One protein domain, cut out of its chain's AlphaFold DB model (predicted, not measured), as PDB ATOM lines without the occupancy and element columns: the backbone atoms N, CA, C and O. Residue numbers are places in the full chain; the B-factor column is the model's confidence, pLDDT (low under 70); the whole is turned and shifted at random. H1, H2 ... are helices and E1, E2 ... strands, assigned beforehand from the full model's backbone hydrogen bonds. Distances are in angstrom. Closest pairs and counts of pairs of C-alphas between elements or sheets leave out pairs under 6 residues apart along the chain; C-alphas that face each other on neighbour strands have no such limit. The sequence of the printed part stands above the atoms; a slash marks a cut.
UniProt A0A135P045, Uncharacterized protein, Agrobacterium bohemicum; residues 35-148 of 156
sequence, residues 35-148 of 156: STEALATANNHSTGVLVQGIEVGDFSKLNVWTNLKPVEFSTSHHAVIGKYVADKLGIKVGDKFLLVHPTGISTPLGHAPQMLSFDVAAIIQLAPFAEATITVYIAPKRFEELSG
ATOM      1  N   SER A  35     -19.872  47.550  45.983       89.56
ATOM      2  CA  SER A  35     -20.189  46.491  45.029       89.56
ATOM      3  C   SER A  35     -20.615  47.051  43.674       89.56
ATOM      4  O   SER A  35     -21.096  48.178  43.562       89.56
ATOM      5  N   THR A  36     -20.384  46.271  42.622       92.31
ATOM      6  CA  THR A  36     -20.775  46.587  41.246       92.31
ATOM      7  C   THR A  36     -21.039  45.301  40.464       92.31
ATOM      8  O   THR A  36     -20.686  44.216  40.918       92.31
ATOM      9  N   GLU A  37     -21.648  45.403  39.287       93.62
ATOM     10  CA  GLU A  37     -21.885  44.262  38.398       93.62
ATOM     11  C   GLU A  37     -20.807  44.201  37.314       93.62
ATOM     12  O   GLU A  37     -20.402  45.229  36.773       93.62
ATOM     13  N   ALA A  38     -20.342  43.001  36.974       95.06
ATOM     14  CA  ALA A  38     -19.373  42.789  35.903       95.06
ATOM     15  C   ALA A  38     -19.630  41.468  35.166       95.06
ATOM     16  O   ALA A  38     -20.429  40.630  35.585       95.06
ATOM     17  N   LEU A  39     -18.911  41.262  34.065       96.62
ATOM     18  CA  LEU A  39     -18.816  39.975  33.386       96.62
ATOM     19  C   LEU A  39     -17.494  39.304  33.748       96.62
ATOM     20  O   LEU A  39     -16.427  39.872  33.530       96.62
ATOM     21  N   ALA A  40     -17.553  38.078  34.258       97.56
ATOM     22  CA  ALA A  40     -16.379  37.237  34.437       97.56
ATOM     23  C   ALA A  40     -16.232  36.293  33.243       97.56
ATOM     24  O   ALA A  40     -17.225  35.738  32.775       97.56
ATOM     25  N   THR A  41     -15.009  36.116  32.742       97.31
ATOM     26  CA  THR A  41     -14.700  35.265  31.586       97.31
ATOM     27  C   THR A  41     -13.442  34.435  31.825       97.31
ATOM     28  O   THR A  41     -12.407  34.970  32.217       97.31
ATOM     29  N   ALA A  42     -13.519  33.135  31.550       97.31
ATOM     30  CA  ALA A  42     -12.386  32.210  31.504       97.31
ATOM     31  C   ALA A  42     -12.773  30.974  30.681       97.31
ATOM     32  O   ALA A  42     -13.954  30.662  30.582       97.31
ATOM     33  N   ASN A  43     -11.802  30.269  30.090       93.50
ATOM     34  CA  ASN A  43     -12.032  29.002  29.373       93.50
ATOM     35  C   ASN A  43     -13.207  29.041  28.367       93.50
ATOM     36  O   ASN A  43     -14.004  28.111  28.298       93.50
ATOM     37  N   ASN A  44     -13.341  30.137  27.605       94.38
ATOM     38  CA  ASN A  44     -14.440  30.386  26.653       94.38
ATOM     39  C   ASN A  44     -15.852  30.450  27.273       94.38
ATOM     40  O   ASN A  44     -16.844  30.466  26.545       94.38
ATOM     41  N   HIS A  45     -15.956  30.504  28.596       96.31
ATOM     42  CA  HIS A  45     -17.198  30.679  29.331       96.31
ATOM     43  C   HIS A  45     -17.264  32.096  29.901       96.31
ATOM     44  O   HIS A  45     -16.251  32.650  30.332       96.31
ATOM     45  N   SER A  46     -18.471  32.658  29.952       96.69
ATOM     46  CA  SER A  46     -18.719  33.974  30.541       96.69
ATOM     47  C   SER A  46     -19.971  33.952  31.410       96.69
ATOM     48  O   SER A  46     -20.958  33.290  31.082       96.69
ATOM     49  N   THR A  47     -19.948  34.678  32.526       97.31
ATOM     50  CA  THR A  47     -21.098  34.788  33.427       97.31
ATOM     51  C   THR A  47     -21.158  36.161  34.089       97.31
ATOM     52  O   THR A  47     -20.125  36.795  34.305       97.31
ATOM     53  N   GLY A  48     -22.372  36.635  34.381       96.44
ATOM     54  CA  GLY A  48     -22.581  37.853  35.160       96.44
ATOM     55  C   GLY A  48     -22.245  37.601  36.625       96.44
ATOM     56  O   GLY A  48     -22.643  36.578  37.183       96.44
ATOM     57  N   VAL A  49     -21.499  38.520  37.228       96.56
ATOM     58  CA  VAL A  49     -21.044  38.425  38.616       96.56
ATOM     59  C   VAL A  49     -21.245  39.746  39.340       96.56
ATOM     60  O   VAL A  49     -21.173  40.820  38.738       96.56
ATOM     61  N   LEU A  50     -21.432  39.660  40.653       94.19
ATOM     62  CA  LEU A  50     -21.228  40.804  41.531       94.19
ATOM     63  C   LEU A  50     -19.742  40.892  41.855       94.19
ATOM     64  O   LEU A  50     -19.108  39.883  42.142       94.19
ATOM     65  N   VAL A  51     -19.171  42.085  41.816       94.62
ATOM     66  CA  VAL A  51     -17.798  42.341  42.242       94.62
ATOM     67  C   VAL A  51     -17.860  43.196  43.487       94.62
ATOM     68  O   VAL A  51     -18.537  44.220  43.485       94.62
ATOM     69  N   GLN A  52     -17.166  42.785  44.542       92.19
ATOM     70  CA  GLN A  52     -17.179  43.483  45.820       92.19
ATOM     71  C   GLN A  52     -15.758  43.742  46.318       92.19
ATOM     72  O   GLN A  52     -14.915  42.840  46.334       92.19
ATOM     73  N   GLY A  53     -15.501  44.980  46.743       91.19
ATOM     74  CA  GLY A  53     -14.286  45.342  47.464       91.19
ATOM     75  C   GLY A  53     -14.379  44.881  48.917       91.19
ATOM     76  O   GLY A  53     -15.309  45.276  49.618       91.19
ATOM     77  N   ILE A  54     -13.436  44.057  49.377       87.62
ATOM     78  CA  ILE A  54     -13.411  43.563  50.761       87.62
ATOM     79  C   ILE A  54     -12.009  43.627  51.360       87.62
ATOM     80  O   ILE A  54     -11.015  43.333  50.694       87.62
ATOM     81  N   GLU A  55     -11.922  43.999  52.636       83.62
ATOM     82  CA  GLU A  55     -10.674  43.937  53.384       83.62
ATOM     83  C   GLU A  55     -10.378  42.521  53.872       83.62
ATOM     84  O   GLU A  55     -11.263  41.711  54.136       83.62
ATOM     85  N   VAL A  56      -9.095  42.219  54.063       77.12
ATOM     86  CA  VAL A  56      -8.679  40.864  54.448       77.12
ATOM     87  C   VAL A  56      -9.215  40.467  55.826       77.12
ATOM     88  O   VAL A  56      -9.524  39.299  56.054       77.12
ATOM     89  N   GLY A  57      -9.377  41.434  56.733       75.06
ATOM     90  CA  GLY A  57      -9.950  41.198  58.062       75.06
ATOM     91  C   GLY A  57     -11.390  40.674  58.026       75.06
ATOM     92  O   GLY A  57     -11.808  39.969  58.945       75.06
ATOM     93  N   ASP A  58     -12.124  40.940  56.944       78.88
ATOM     94  CA  ASP A  58     -13.529  40.569  56.807       78.88
ATOM     95  C   ASP A  58     -13.743  39.174  56.201       78.88
ATOM     96  O   ASP A  58     -14.859  38.655  56.260       78.88
ATOM     97  N   PHE A  59     -12.697  38.493  55.713       78.12
ATOM     98  CA  PHE A  59     -12.826  37.120  55.195       78.12
ATOM     99  C   PHE A  59     -13.322  36.115  56.235       78.12
ATOM    100  O   PHE A  59     -14.040  35.174  55.888       78.12
ATOM    101  N   SER A  60     -13.006  36.339  57.513       74.19
ATOM    102  CA  SER A  60     -13.502  35.518  58.625       74.19
ATOM    103  C   SER A  60     -15.032  35.491  58.681       74.19
ATOM    104  O   SER A  60     -15.617  34.492  59.087       74.19
ATOM    105  N   LYS A  61     -15.689  36.571  58.239       75.00
ATOM    106  CA  LYS A  61     -17.153  36.693  58.210       75.00
ATOM    107  C   LYS A  61     -17.777  35.942  57.030       75.00
ATOM    108  O   LYS A  61     -18.964  35.645  57.059       75.00
ATOM    109  N   LEU A  62     -16.981  35.622  56.006       70.06
ATOM    110  CA  LEU A  62     -17.393  34.855  54.829       70.06
ATOM    111  C   LEU A  62     -17.146  33.344  54.980       70.06
ATOM    112  O   LEU A  62     -17.371  32.601  54.028       70.06
ATOM    113  N   ASN A  63     -16.667  32.884  56.144       70.81
ATOM    114  CA  ASN A  63     -16.199  31.510  56.372       70.81
ATOM    115  C   ASN A  63     -15.142  31.048  55.345       70.81
ATOM    116  O   ASN A  63     -15.077  29.873  54.981       70.81
ATOM    117  N   VAL A  64     -14.299  31.970  54.871       69.75
ATOM    118  CA  VAL A  64     -13.241  31.658  53.903       69.75
ATOM    119  C   VAL A  64     -11.924  31.445  54.630       69.75
ATOM    120  O   VAL A  64     -11.364  32.376  55.205       69.75
ATOM    121  N   TRP A  65     -11.382  30.231  54.538       63.38
ATOM    122  CA  TRP A  65      -9.989  29.967  54.884       63.38
ATOM    123  C   TRP A  65      -9.125  30.071  53.631       63.38
ATOM    124  O   TRP A  65      -9.235  29.262  52.711       63.38
ATOM    125  N   THR A  66      -8.260  31.081  53.603       64.75
ATOM    126  CA  THR A  66      -7.217  31.238  52.590       64.75
ATOM    127  C   THR A  66      -5.854  31.282  53.270       64.75
ATOM    128  O   THR A  66      -5.715  31.836  54.358       64.75
ATOM    129  N   ASN A  67      -4.845  30.701  52.622       63.91
ATOM    130  CA  ASN A  67      -3.454  30.786  53.072       63.91
ATOM    131  C   ASN A  67      -2.783  32.104  52.651       63.91
ATOM    132  O   ASN A  67      -1.605  32.308  52.946       63.91
ATOM    133  N   LEU A  68      -3.500  32.983  51.941       63.41
ATOM    134  CA  LEU A  68      -2.958  34.264  51.508       63.41
ATOM    135  C   LEU A  68      -2.706  35.193  52.690       63.41
ATOM    136  O   LEU A  68      -3.573  35.411  53.540       63.41
ATOM    137  N   LYS A  69      -1.528  35.818  52.695       70.00
ATOM    138  CA  LYS A  69      -1.231  36.875  53.661       70.00
ATOM    139  C   LYS A  69      -2.020  38.140  53.307       70.00
ATOM    140  O   LYS A  69      -2.170  38.451  52.124       70.00
ATOM    141  N   PRO A  70      -2.440  38.950  54.297       64.44
ATOM    142  CA  PRO A  70      -3.204  40.165  54.026       64.44
ATOM    143  C   PRO A  70      -2.546  41.155  53.057       64.44
ATOM    144  O   PRO A  70      -3.209  41.756  52.212       64.44
ATOM    145  N   VAL A  71      -1.222  41.280  53.143       62.19
ATOM    146  CA  VAL A  71      -0.430  42.147  52.259       62.19
ATOM    147  C   VAL A  71      -0.444  41.641  50.816       62.19
ATOM    148  O   VAL A  71      -0.504  42.444  49.885       62.19
ATOM    149  N   GLU A  72      -0.434  40.321  50.620       71.81
ATOM    150  CA  GLU A  72      -0.460  39.712  49.290       71.81
ATOM    151  C   GLU A  72      -1.813  39.973  48.631       71.81
ATOM    152  O   GLU A  72      -1.839  40.473  47.513       71.81
ATOM    153  N   PHE A  73      -2.934  39.772  49.330       77.06
ATOM    154  CA  PHE A  73      -4.266  40.040  48.771       77.06
ATOM    155  C   PHE A  73      -4.470  41.513  48.373       77.06
ATOM    156  O   PHE A  73      -5.006  41.793  47.308       77.06
ATOM    157  N   SER A  74      -3.996  42.461  49.188       71.38
ATOM    158  CA  SER A  74      -4.166  43.900  48.921       71.38
ATOM    159  C   SER A  74      -3.355  44.405  47.714       71.38
ATOM    160  O   SER A  74      -3.765  45.334  47.014       71.38
ATOM    161  N   THR A  75      -2.194  43.798  47.448       71.75
ATOM    162  CA  THR A  75      -1.226  44.292  46.449       71.75
ATOM    163  C   THR A  75      -1.174  43.477  45.159       71.75
ATOM    164  O   THR A  75      -0.582  43.929  44.179       71.75
ATOM    165  N   SER A  76      -1.809  42.308  45.111       79.75
ATOM    166  CA  SER A  76      -1.791  41.398  43.960       79.75
ATOM    167  C   SER A  76      -3.145  41.329  43.251       79.75
ATOM    168  O   SER A  76      -4.170  41.768  43.769       79.75
ATOM    169  N   HIS A  77      -3.154  40.770  42.037       89.31
ATOM    170  CA  HIS A  77      -4.383  40.475  41.296       89.31
ATOM    171  C   HIS A  77      -5.029  39.178  41.797       89.31
ATOM    172  O   HIS A  77      -5.368  38.311  41.005       89.31
ATOM    173  N   HIS A  78      -5.190  39.020  43.107       92.69
ATOM    174  CA  HIS A  78      -5.882  37.871  43.678       92.69
ATOM    175  C   HIS A  78      -7.366  38.165  43.879       92.69
ATOM    176  O   HIS A  78      -7.749  39.263  44.282       92.69
ATOM    177  N   ALA A  79      -8.197  37.162  43.611       93.50
ATOM    178  CA  ALA A  79      -9.629  37.229  43.848       93.50
ATOM    179  C   ALA A  79     -10.119  35.974  44.568       93.50
ATOM    180  O   ALA A  79      -9.672  34.858  44.294       93.50
ATOM    181  N   VAL A  80     -11.068  36.164  45.477       92.62
ATOM    182  CA  VAL A  80     -11.830  35.072  46.082       92.62
ATOM    183  C   VAL A  80     -13.169  35.004  45.366       92.62
ATOM    184  O   VAL A  80     -13.856  36.013  45.250       92.62
ATOM    185  N   ILE A  81     -13.541  33.834  44.862       94.38
ATOM    186  CA  ILE A  81     -14.750  33.682  44.044       94.38
ATOM    187  C   ILE A  81     -15.749  32.746  44.709       94.38
ATOM    188  O   ILE A  81     -15.375  31.772  45.362       94.38
ATOM    189  N   GLY A  82     -17.034  33.007  44.521       93.50
ATOM    190  CA  GLY A  82     -18.070  32.059  44.900       93.50
ATOM    191  C   GLY A  82     -18.052  30.791  44.038       93.50
ATOM    192  O   GLY A  82     -17.644  30.798  42.872       93.50
ATOM    193  N   LYS A  83     -18.518  29.673  44.607       93.62
ATOM    194  CA  LYS A  83     -18.567  28.377  43.916       93.62
ATOM    195  C   LYS A  83     -19.365  28.414  42.610       93.62
ATOM    196  O   LYS A  83     -18.945  27.781  41.648       93.62
ATOM    197  N   TYR A  84     -20.471  29.156  42.547       94.19
ATOM    198  CA  TYR A  84     -21.260  29.245  41.316       94.19
ATOM    199  C   TYR A  84     -20.451  29.888  40.183       94.19
ATOM    200  O   TYR A  84     -20.458  29.380  39.064       94.19
ATOM    201  N   VAL A  85     -19.691  30.947  40.481       96.75
ATOM    202  CA  VAL A  85     -18.793  31.588  39.508       96.75
ATOM    203  C   VAL A  85     -17.728  30.602  39.025       96.75
ATOM    204  O   VAL A  85     -17.552  30.432  37.818       96.75
ATOM    205  N   ALA A  86     -17.066  29.899  39.949       96.56
ATOM    206  CA  ALA A  86     -16.041  28.908  39.618       96.56
ATOM    207  C   ALA A  86     -16.582  27.784  38.717       96.56
ATOM    208  O   ALA A  86     -15.976  27.459  37.696       96.56
ATOM    209  N   ASP A  87     -17.753  27.238  39.060       96.38
ATOM    210  CA  ASP A  87     -18.400  26.156  38.315       96.38
ATOM    211  C   ASP A  87     -18.821  26.613  36.906       96.38
ATOM    212  O   ASP A  87     -18.661  25.866  35.941       96.38
ATOM    213  N   LYS A  88     -19.329  27.846  36.758       97.50
ATOM    214  CA  LYS A  88     -19.719  28.400  35.450       97.50
ATOM    215  C   LYS A  88     -18.527  28.643  34.538       97.50
ATOM    216  O   LYS A  88     -18.620  28.368  33.343       97.50
ATOM    217  N   LEU A  89     -17.427  29.134  35.094       97.19
ATOM    218  CA  LEU A  89     -16.205  29.420  34.347       97.19
ATOM    219  C   LEU A  89     -15.323  28.180  34.140       97.19
ATOM    220  O   LEU A  89     -14.418  28.204  33.311       97.19
ATOM    221  N   GLY A  90     -15.574  27.093  34.875       96.88
ATOM    222  CA  GLY A  90     -14.758  25.881  34.820       96.88
ATOM    223  C   GLY A  90     -13.334  26.102  35.337       96.88
ATOM    224  O   GLY A  90     -12.398  25.539  34.774       96.88
ATOM    225  N   ILE A  91     -13.172  26.940  36.366       96.62
ATOM    226  CA  ILE A  91     -11.872  27.321  36.944       96.62
ATOM    227  C   ILE A  91     -11.732  26.853  38.394       96.62
ATOM    228  O   ILE A  91     -12.716  26.627  39.101       96.62
ATOM    229  N   LYS A  92     -10.487  26.712  38.844       95.31
ATOM    230  CA  LYS A  92     -10.100  26.276  40.189       95.31
ATOM    231  C   LYS A  92      -9.146  27.283  40.833       95.31
ATOM    232  O   LYS A  92      -8.705  28.240  40.206       95.31
ATOM    233  N   VAL A  93      -8.826  27.066  42.108       92.62
ATOM    234  CA  VAL A  93      -7.781  27.834  42.805       92.62
ATOM    235  C   VAL A  93      -6.462  27.719  42.036       92.62
ATOM    236  O   VAL A  93      -6.039  26.612  41.714       92.62
ATOM    237  N   GLY A  94      -5.831  28.861  41.761       92.06
ATOM    238  CA  GLY A  94      -4.615  28.985  40.956       92.06
ATOM    239  C   GLY A  94      -4.849  29.341  39.483       92.06
ATOM    240  O   GLY A  94      -3.903  29.763  38.822       92.06
ATOM    241  N   ASP A  95      -6.079  29.224  38.976       95.94
ATOM    242  CA  ASP A  95      -6.397  29.610  37.599       95.94
ATOM    243  C   ASP A  95      -6.575  31.128  37.460       95.94
ATOM    244  O   ASP A  95      -6.785  31.849  38.438       95.94
ATOM    245  N   LYS A  96      -6.536  31.610  36.215       96.50
ATOM    246  CA  LYS A  96      -6.782  33.011  35.860       96.50
ATOM    247  C   LYS A  96      -8.167  33.202  35.255       96.50
ATOM    248  O   LYS A  96      -8.649  32.358  34.503       96.50
ATOM    249  N   PHE A  97      -8.764  34.359  35.512       97.56
ATOM    250  CA  PHE A  97      -9.983  34.814  34.848       97.56
ATOM    251  C   PHE A  97      -9.946  36.324  34.610       97.56
ATOM    252  O   PHE A  97      -9.173  37.053  35.232       97.56
ATOM    253  N   LEU A  98     -10.781  36.791  33.685       97.00
ATOM    254  CA  LEU A  98     -10.910  38.195  33.312       97.00
ATOM    255  C   LEU A  98     -12.229  38.755  33.844       97.00
ATOM    256  O   LEU A  98     -13.284  38.177  33.587       97.00
ATOM    257  N   LEU A  99     -12.176  39.890  34.536       96.44
ATOM    258  CA  LEU A  99     -13.345  40.719  34.817       96.44
ATOM    259  C   LEU A  99     -13.459  41.817  33.764       96.44
ATOM    260  O   LEU A  99     -12.477  42.496  33.472       96.44
ATOM    261  N   VAL A 100     -14.663  41.992  33.226       95.06
ATOM    262  CA  VAL A 100     -15.019  42.997  32.224       95.06
ATOM    263  C   VAL A 100     -16.146  43.858  32.784       95.06
ATOM    264  O   VAL A 100     -17.243  43.365  33.051       95.06
ATOM    265  N   HIS A 101     -15.879  45.149  32.964       92.25
ATOM    266  CA  HIS A 101     -16.822  46.129  33.496       92.25
ATOM    267  C   HIS A 101     -17.232  47.130  32.401       92.25
ATOM    268  O   HIS A 101     -16.367  47.615  31.665       92.25
ATOM    269  N   PRO A 102     -18.536  47.425  32.241       83.06
ATOM    270  CA  PRO A 102     -19.046  48.193  31.102       83.06
ATOM    271  C   PRO A 102     -18.643  49.674  31.118       83.06
ATOM    272  O   PRO A 102     -18.485  50.275  30.058       83.06
ATOM    273  N   THR A 103     -18.467  50.281  32.292       74.56
ATOM    274  CA  THR A 103     -18.073  51.693  32.419       74.56
ATOM    275  C   THR A 103     -16.558  51.832  32.382       74.56
ATOM    276  O   THR A 103     -15.903  51.846  33.420       74.56
ATOM    277  N   GLY A 104     -15.995  51.939  31.179       65.88
ATOM    278  CA  GLY A 104     -14.589  52.295  30.987       65.88
ATOM    279  C   GLY A 104     -14.374  53.631  30.275       65.88
ATOM    280  O   GLY A 104     -15.252  54.496  30.235       65.88
ATOM    281  N   ILE A 105     -13.154  53.833  29.777       62.59
ATOM    282  CA  ILE A 105     -12.669  55.132  29.295       62.59
ATOM    283  C   ILE A 105     -13.393  55.512  27.995       62.59
ATOM    284  O   ILE A 105     -13.458  54.726  27.045       62.59
ATOM    285  N   SER A 106     -13.915  56.740  27.934       70.94
ATOM    286  CA  SER A 106     -14.454  57.315  26.698       70.94
ATOM    287  C   SER A 106     -13.321  57.548  25.700       70.94
ATOM    288  O   SER A 106     -12.442  58.379  25.929       70.94
ATOM    289  N   THR A 107     -13.347  56.832  24.580       73.31
ATOM    290  CA  THR A 107     -12.428  57.031  23.453       73.31
ATOM    291  C   THR A 107     -13.169  57.702  22.291       73.31
ATOM    292  O   THR A 107     -14.398  57.621  22.230       73.31
ATOM    293  N   PRO A 108     -12.473  58.320  21.315       81.31
ATOM    294  CA  PRO A 108     -13.123  58.870  20.119       81.31
ATOM    295  C   PRO A 108     -13.932  57.843  19.303       81.31
ATOM    296  O   PRO A 108     -14.766  58.231  18.493       81.31
ATOM    297  N   LEU A 109     -13.687  56.543  19.512       82.69
ATOM    298  CA  LEU A 109     -14.357  55.431  18.831       82.69
ATOM    299  C   LEU A 109     -15.493  54.800  19.665       82.69
ATOM    300  O   LEU A 109     -16.115  53.847  19.205       82.69
ATOM    301  N   GLY A 110     -15.768  55.309  20.873       75.19
ATOM    302  CA  GLY A 110     -16.789  54.789  21.791       75.19
ATOM    303  C   GLY A 110     -16.265  54.512  23.205       75.19
ATOM    304  O   GLY A 110     -15.118  54.823  23.538       75.19
ATOM    305  N   HIS A 111     -17.108  53.924  24.054       74.19
ATOM    306  CA  HIS A 111     -16.730  53.509  25.408       74.19
ATOM    307  C   HIS A 111     -16.031  52.148  25.361       74.19
ATOM    308  O   HIS A 111     -16.654  51.142  25.023       74.19
ATOM    309  N   ALA A 112     -14.738  52.114  25.684       82.00
ATOM    310  CA  ALA A 112     -14.022  50.854  25.849       82.00
ATOM    311  C   ALA A 112     -14.305  50.296  27.254       82.00
ATOM    312  O   ALA A 112     -14.223  51.066  28.212       82.00
ATOM    313  N   PRO A 113     -14.628  48.999  27.413       87.88
ATOM    314  CA  PRO A 113     -14.852  48.416  28.732       87.88
ATOM    315  C   PRO A 113     -13.551  48.349  29.541       87.88
ATOM    316  O   PRO A 113     -12.462  48.182  28.985       87.88
ATOM    317  N   GLN A 114     -13.668  48.440  30.865       89.56
ATOM    318  CA  GLN A 114     -12.557  48.183  31.781       89.56
ATOM    319  C   GLN A 114     -12.349  46.679  31.932       89.56
ATOM    320  O   GLN A 114     -13.308  45.933  32.122       89.56
ATOM    321  N   MET A 115     -11.100  46.226  31.850       92.25
ATOM    322  CA  MET A 115     -10.770  44.804  31.891       92.25
ATOM    323  C   MET A 115      -9.587  44.549  32.819       92.25
ATOM    324  O   MET A 115      -8.496  45.059  32.577       92.25
ATOM    325  N   LEU A 116      -9.785  43.723  33.849       93.75
ATOM    326  CA  LEU A 116      -8.743  43.348  34.809       93.75
ATOM    327  C   LEU A 116      -8.682  41.831  34.972       93.75
ATOM    328  O   LEU A 116      -9.701  41.169  35.164       93.75
ATOM    329  N   SER A 117      -7.473  41.276  34.895       95.38
ATOM    330  CA  SER A 117      -7.232  39.845  35.109       95.38
ATOM    331  C   SER A 117      -6.954  39.553  36.577       95.38
ATOM    332  O   SER A 117      -6.265  40.333  37.233       95.38
ATOM    333  N   PHE A 118      -7.449  38.417  37.065       96.19
ATOM    334  CA  PHE A 118      -7.261  37.954  38.436       96.19
ATOM    335  C   PHE A 118      -6.880  36.473  38.494       96.19
ATOM    336  O   PHE A 118      -7.323  35.672  37.676       96.19
ATOM    337  N   ASP A 119      -6.075  36.131  39.492       94.94
ATOM    338  CA  ASP A 119      -5.727  34.784  39.924       94.94
ATOM    339  C   ASP A 119      -6.685  34.339  41.037       94.94
ATOM    340  O   ASP A 119      -6.871  35.047  42.036       94.94
ATOM    341  N   VAL A 120      -7.274  33.151  40.898       94.38
ATOM    342  CA  VAL A 120      -8.190  32.590  41.894       94.38
ATOM    343  C   VAL A 120      -7.406  32.179  43.135       94.38
ATOM    344  O   VAL A 120      -6.676  31.191  43.137       94.38
ATOM    345  N   ALA A 121      -7.599  32.919  44.218       91.62
ATOM    346  CA  ALA A 121      -6.960  32.672  45.502       91.62
ATOM    347  C   ALA A 121      -7.673  31.608  46.337       91.62
ATOM    348  O   ALA A 121      -7.041  30.792  47.004       91.62
ATOM    349  N   ALA A 122      -9.001  31.659  46.340       90.88
ATOM    350  CA  ALA A 122      -9.852  30.764  47.106       90.88
ATOM    351  C   ALA A 122     -11.248  30.705  46.481       90.88
ATOM    352  O   ALA A 122     -11.666  31.626  45.773       90.88
ATOM    353  N   ILE A 123     -11.967  29.620  46.770       91.00
ATOM    354  CA  ILE A 123     -13.344  29.411  46.321       91.00
ATOM    355  C   ILE A 123     -14.246  29.235  47.540       91.00
ATOM    356  O   ILE A 123     -14.010  28.354  48.368       91.00
ATOM    357  N   ILE A 124     -15.302  30.041  47.626       89.75
ATOM    358  CA  ILE A 124     -16.298  29.979  48.699       89.75
ATOM    359  C   ILE A 124     -17.345  28.923  48.346       89.75
ATOM    360  O   ILE A 124     -18.140  29.113  47.425       89.75
ATOM    361  N   GLN A 125     -17.342  27.796  49.062       83.81
ATOM    362  CA  GLN A 125     -18.302  26.706  48.837       83.81
ATOM    363  C   GLN A 125     -19.566  26.846  49.684       83.81
ATOM    364  O   GLN A 125     -20.665  26.644  49.178       83.81
ATOM    365  N   LEU A 126     -19.401  27.185  50.964       81.94
ATOM    366  CA  LEU A 126     -20.485  27.455  51.899       81.94
ATOM    367  C   LEU A 126     -20.322  28.890  52.380       81.94
ATOM    368  O   LEU A 126     -19.279  29.237  52.926       81.94
ATOM    369  N   ALA A 127     -21.355  29.698  52.177       77.50
ATOM    370  CA  ALA A 127     -21.391  31.072  52.640       77.50
ATOM    371  C   ALA A 127     -22.587  31.288  53.576       77.50
ATOM    372  O   ALA A 127     -23.599  30.594  53.431       77.50
ATOM    373  N   PRO A 128     -22.516  32.259  54.504       77.75
ATOM    374  CA  PRO A 128     -23.645  32.585  55.378       77.75
ATOM    375  C   PRO A 128     -24.846  33.175  54.619       77.75
ATOM    376  O   PRO A 128     -25.949  33.216  55.156       77.75
ATOM    377  N   PHE A 129     -24.632  33.637  53.386       82.56
ATOM    378  CA  PHE A 129     -25.625  34.287  52.537       82.56
ATOM    379  C   PHE A 129     -25.447  33.870  51.071       82.56
ATOM    380  O   PHE A 129     -24.347  33.517  50.637       82.56
ATOM    381  N   ALA A 130     -26.545  33.855  50.314       81.00
ATOM    382  CA  ALA A 130     -26.598  33.255  48.981       81.00
ATOM    383  C   ALA A 130     -25.780  34.043  47.947       81.00
ATOM    384  O   ALA A 130     -25.157  33.457  47.057       81.00
ATOM    385  N   GLU A 131     -25.732  35.363  48.101       85.25
ATOM    386  CA  GLU A 131     -25.078  36.308  47.202       85.25
ATOM    387  C   GLU A 131     -23.576  36.024  47.093       85.25
ATOM    388  O   GLU A 131     -23.013  36.093  46.007       85.25
ATOM    389  N   ALA A 132     -22.930  35.579  48.174       85.31
ATOM    390  CA  ALA A 132     -21.504  35.246  48.168       85.31
ATOM    391  C   ALA A 132     -21.125  34.169  47.142       85.31
ATOM    392  O   ALA A 132     -19.976  34.106  46.709       85.31
ATOM    393  N   THR A 133     -22.071  33.316  46.734       89.44
ATOM    394  CA  THR A 133     -21.804  32.271  45.737       89.44
ATOM    395  C   THR A 133     -21.689  32.818  44.313       89.44
ATOM    396  O   THR A 133     -20.995  32.203  43.500       89.44
ATOM    397  N   ILE A 134     -22.312  33.967  44.024       92.88
ATOM    398  CA  ILE A 134     -22.283  34.664  42.724       92.88
ATOM    399  C   ILE A 134     -21.336  35.876  42.717       92.88
ATOM    400  O   ILE A 134     -21.176  36.531  41.684       92.88
ATOM    401  N   THR A 135     -20.712  36.171  43.859       93.38
ATOM    402  CA  THR A 135     -19.824  37.320  44.047       93.38
ATOM    403  C   THR A 135     -18.354  36.952  43.839       93.38
ATOM    404  O   THR A 135     -17.887  35.861  44.181       93.38
ATOM    405  N   VAL A 136     -17.610  37.906  43.291       94.75
ATOM    406  CA  VAL A 136     -16.157  37.942  43.189       94.75
ATOM    407  C   VAL A 136     -15.642  39.019  44.139       94.75
ATOM    408  O   VAL A 136     -15.947  40.201  44.000       94.75
ATOM    409  N   TYR A 137     -14.849  38.601  45.111       93.00
ATOM    410  CA  TYR A 137     -14.262  39.455  46.128       93.00
ATOM    411  C   TYR A 137     -12.834  39.825  45.742       93.00
ATOM    412  O   TYR A 137     -11.992  38.949  45.521       93.00
ATOM    413  N   ILE A 138     -12.560  41.125  45.688       93.06
ATOM    414  CA  ILE A 138     -11.257  41.690  45.327       93.06
ATOM    415  C   ILE A 138     -10.821  42.730  46.355       93.06
ATOM    416  O   ILE A 138     -11.625  43.227  47.147       93.06
ATOM    417  N   ALA A 139      -9.535  43.072  46.344       91.12
ATOM    418  CA  ALA A 139      -9.024  44.137  47.196       91.12
ATOM    419  C   ALA A 139      -9.719  45.480  46.884       91.12
ATOM    420  O   ALA A 139      -9.949  45.769  45.703       91.12
ATOM    421  N   PRO A 140      -9.982  46.346  47.885       89.31
ATOM    422  CA  PRO A 140     -10.674  47.620  47.673       89.31
ATOM    423  C   PRO A 140      -9.990  48.489  46.615       89.31
ATOM    424  O   PRO A 140     -10.636  48.978  45.700       89.31
ATOM    425  N   LYS A 141      -8.654  48.551  46.634       89.00
ATOM    426  CA  LYS A 141      -7.865  49.270  45.624       89.00
ATOM    427  C   LYS A 141      -8.099  48.767  44.188       89.00
ATOM    428  O   LYS A 141      -8.053  49.546  43.245       89.00
ATOM    429  N   ARG A 142      -8.345  47.464  44.007       91.25
ATOM    430  CA  ARG A 142      -8.645  46.863  42.692       91.25
ATOM    431  C   ARG A 142     -10.089  47.069  42.281       91.25
ATOM    432  O   ARG A 142     -10.371  47.177  41.093       91.25
ATOM    433  N   PHE A 143     -10.991  47.149  43.251       91.81
ATOM    434  CA  PHE A 143     -12.365  47.552  43.002       91.81
ATOM    435  C   PHE A 143     -12.435  48.989  42.475       91.81
ATOM    436  O   PHE A 143     -13.147  49.251  41.509       91.81
ATOM    437  N   GLU A 144     -11.668  49.906  43.064       88.69
ATOM    438  CA  GLU A 144     -11.573  51.294  42.595       88.69
ATOM    439  C   GLU A 144     -11.045  51.376  41.162       88.69
ATOM    440  O   GLU A 144     -11.618  52.072  40.327       88.69
ATOM    441  N   GLU A 145      -9.989  50.614  40.869       88.56
ATOM    442  CA  GLU A 145      -9.420  50.506  39.526       88.56
ATOM    443  C   GLU A 145     -10.470  50.016  38.515       88.56
ATOM    444  O   GLU A 145     -10.689  50.671  37.499       88.56
ATOM    445  N   LEU A 146     -11.176  48.924  38.837       88.44
ATOM    446  CA  LEU A 146     -12.188  48.324  37.965       88.44
ATOM    447  C   LEU A 146     -13.393  49.244  37.727       88.44
ATOM    448  O   LEU A 146     -13.856  49.377  36.598       88.44
ATOM    449  N   SER A 147     -13.924  49.835  38.798       85.31
ATOM    450  CA  SER A 147     -15.169  50.615  38.771       85.31
ATOM    451  C   SER A 147     -14.969  52.074  38.363       85.31
ATOM    452  O   SER A 147     -15.944  52.779  38.110       85.31
ATOM    453  N   GLY A 148     -13.726  52.566  38.363       79.19
ATOM    454  CA  GLY A 148     -13.417  53.983  38.165       79.19
ATOM    455  C   GLY A 148     -13.947  54.899  39.276       79.19
ATOM    456  O   GLY A 148     -13.894  56.119  39.130       79.19
TER     457      GLY A 148
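AT A GLANCE: This is residues 35 to 148 of the 156 residues of an uncharacterized protein of Agrobacterium bohemicum (UniProt A0A135P045). A small closed barrel of six strands has H3 over one end and H5 over the other, with H4, H1 and H2, three short helices, round its outside. From the end with H5, the loop of residues 102 to 113 between E4 and E5 reaches away as a long arm and makes much of the length. The printed part has 114 residues, with five named helices and six named strands in the order E1 E2 H1 H2 E3 H3 E4 E5 H4 E6 H5, and its class is mixed. Round the mixed barrel run E1, E2, E6, E3, E5, E4 and back to E1. The whole is compact, with a radius of gyration of the C-alphas of 13.6 A, and spans 45 by 28 by 24 A.

IN THESE COORDINATES: E1, residues 35 to 42, begins at C-alpha 35 (-20.189, 46.491, 45.029) and is 21.2 A long. E2, residues 45 to 53, measures 23.5 A, and E5, residues 114 to 124, measures 25.1 A and bends by 81 degrees at residue 121. E4 is residues 96 to 101, 16.7 A; E3 is residues 78 to 82, 13.6 A; E6 is residues 135 to 138. The helices are H1, residues 56 to 62; H2, 70 to 75; H3, 83 to 89; H4, 130 to 133; and H5, 140 to 147, which ends at C-alpha 147 (-15.169, 50.615, 38.771).

HOW THE PARTS SIT: E1 and E2 form an antiparallel hairpin, with N 38 and O 49 2.9 A apart. E2 and E6 are parallel, with N 136 and O 50 at 2.7 A. E6 and E3 are antiparallel, with N 137 and O 80 at 2.8 A. E3 and E5 are parallel, with N 121 and O 79 at 2.8 A. E5 and E4 form an antiparallel hairpin, with N 101 and O 114 at 2.8 A. E4 and E1 are antiparallel, with N 41 and O 98 at 2.8 A, and close the ring. H3 is on the barrel, outside it, at a height over the sheet of 6.2 A; its closest C-alphas to E2 are Leu 89 and His 45, 5.3 A. H5 is outside too, at 7.4 A, with the closest C-alphas of Pro 140 and Gly 53 4.3 A apart. H4, at 6.9 A, only just touches H3, with 3 pairs of C-alphas within 8 A, the closest Thr 133 and Lys 83, 5.4 A. H1 touches H2, with the closest C-alphas of Val 56 and Pro 70 5.5 A apart. In H2, H3 and H5 every O i to N i+4 pair is within hydrogen-bond range; in H1 0 of 3 are, beside 3 of 4 O i to N i+3 pairs, and H4 is too short for an O i to N i+4 pair.

THE WHOLE: The C-alphas of Asn 63 and Pro 108, the two farthest apart, are 45.5 A from each other. The printed part has no cut, and the link from E4 to E5 is long, with 12 residues. The mean pLDDT of the printed part is 86.6; residues 64 to 68, 70 to 71 and 104 to 105 are under 70.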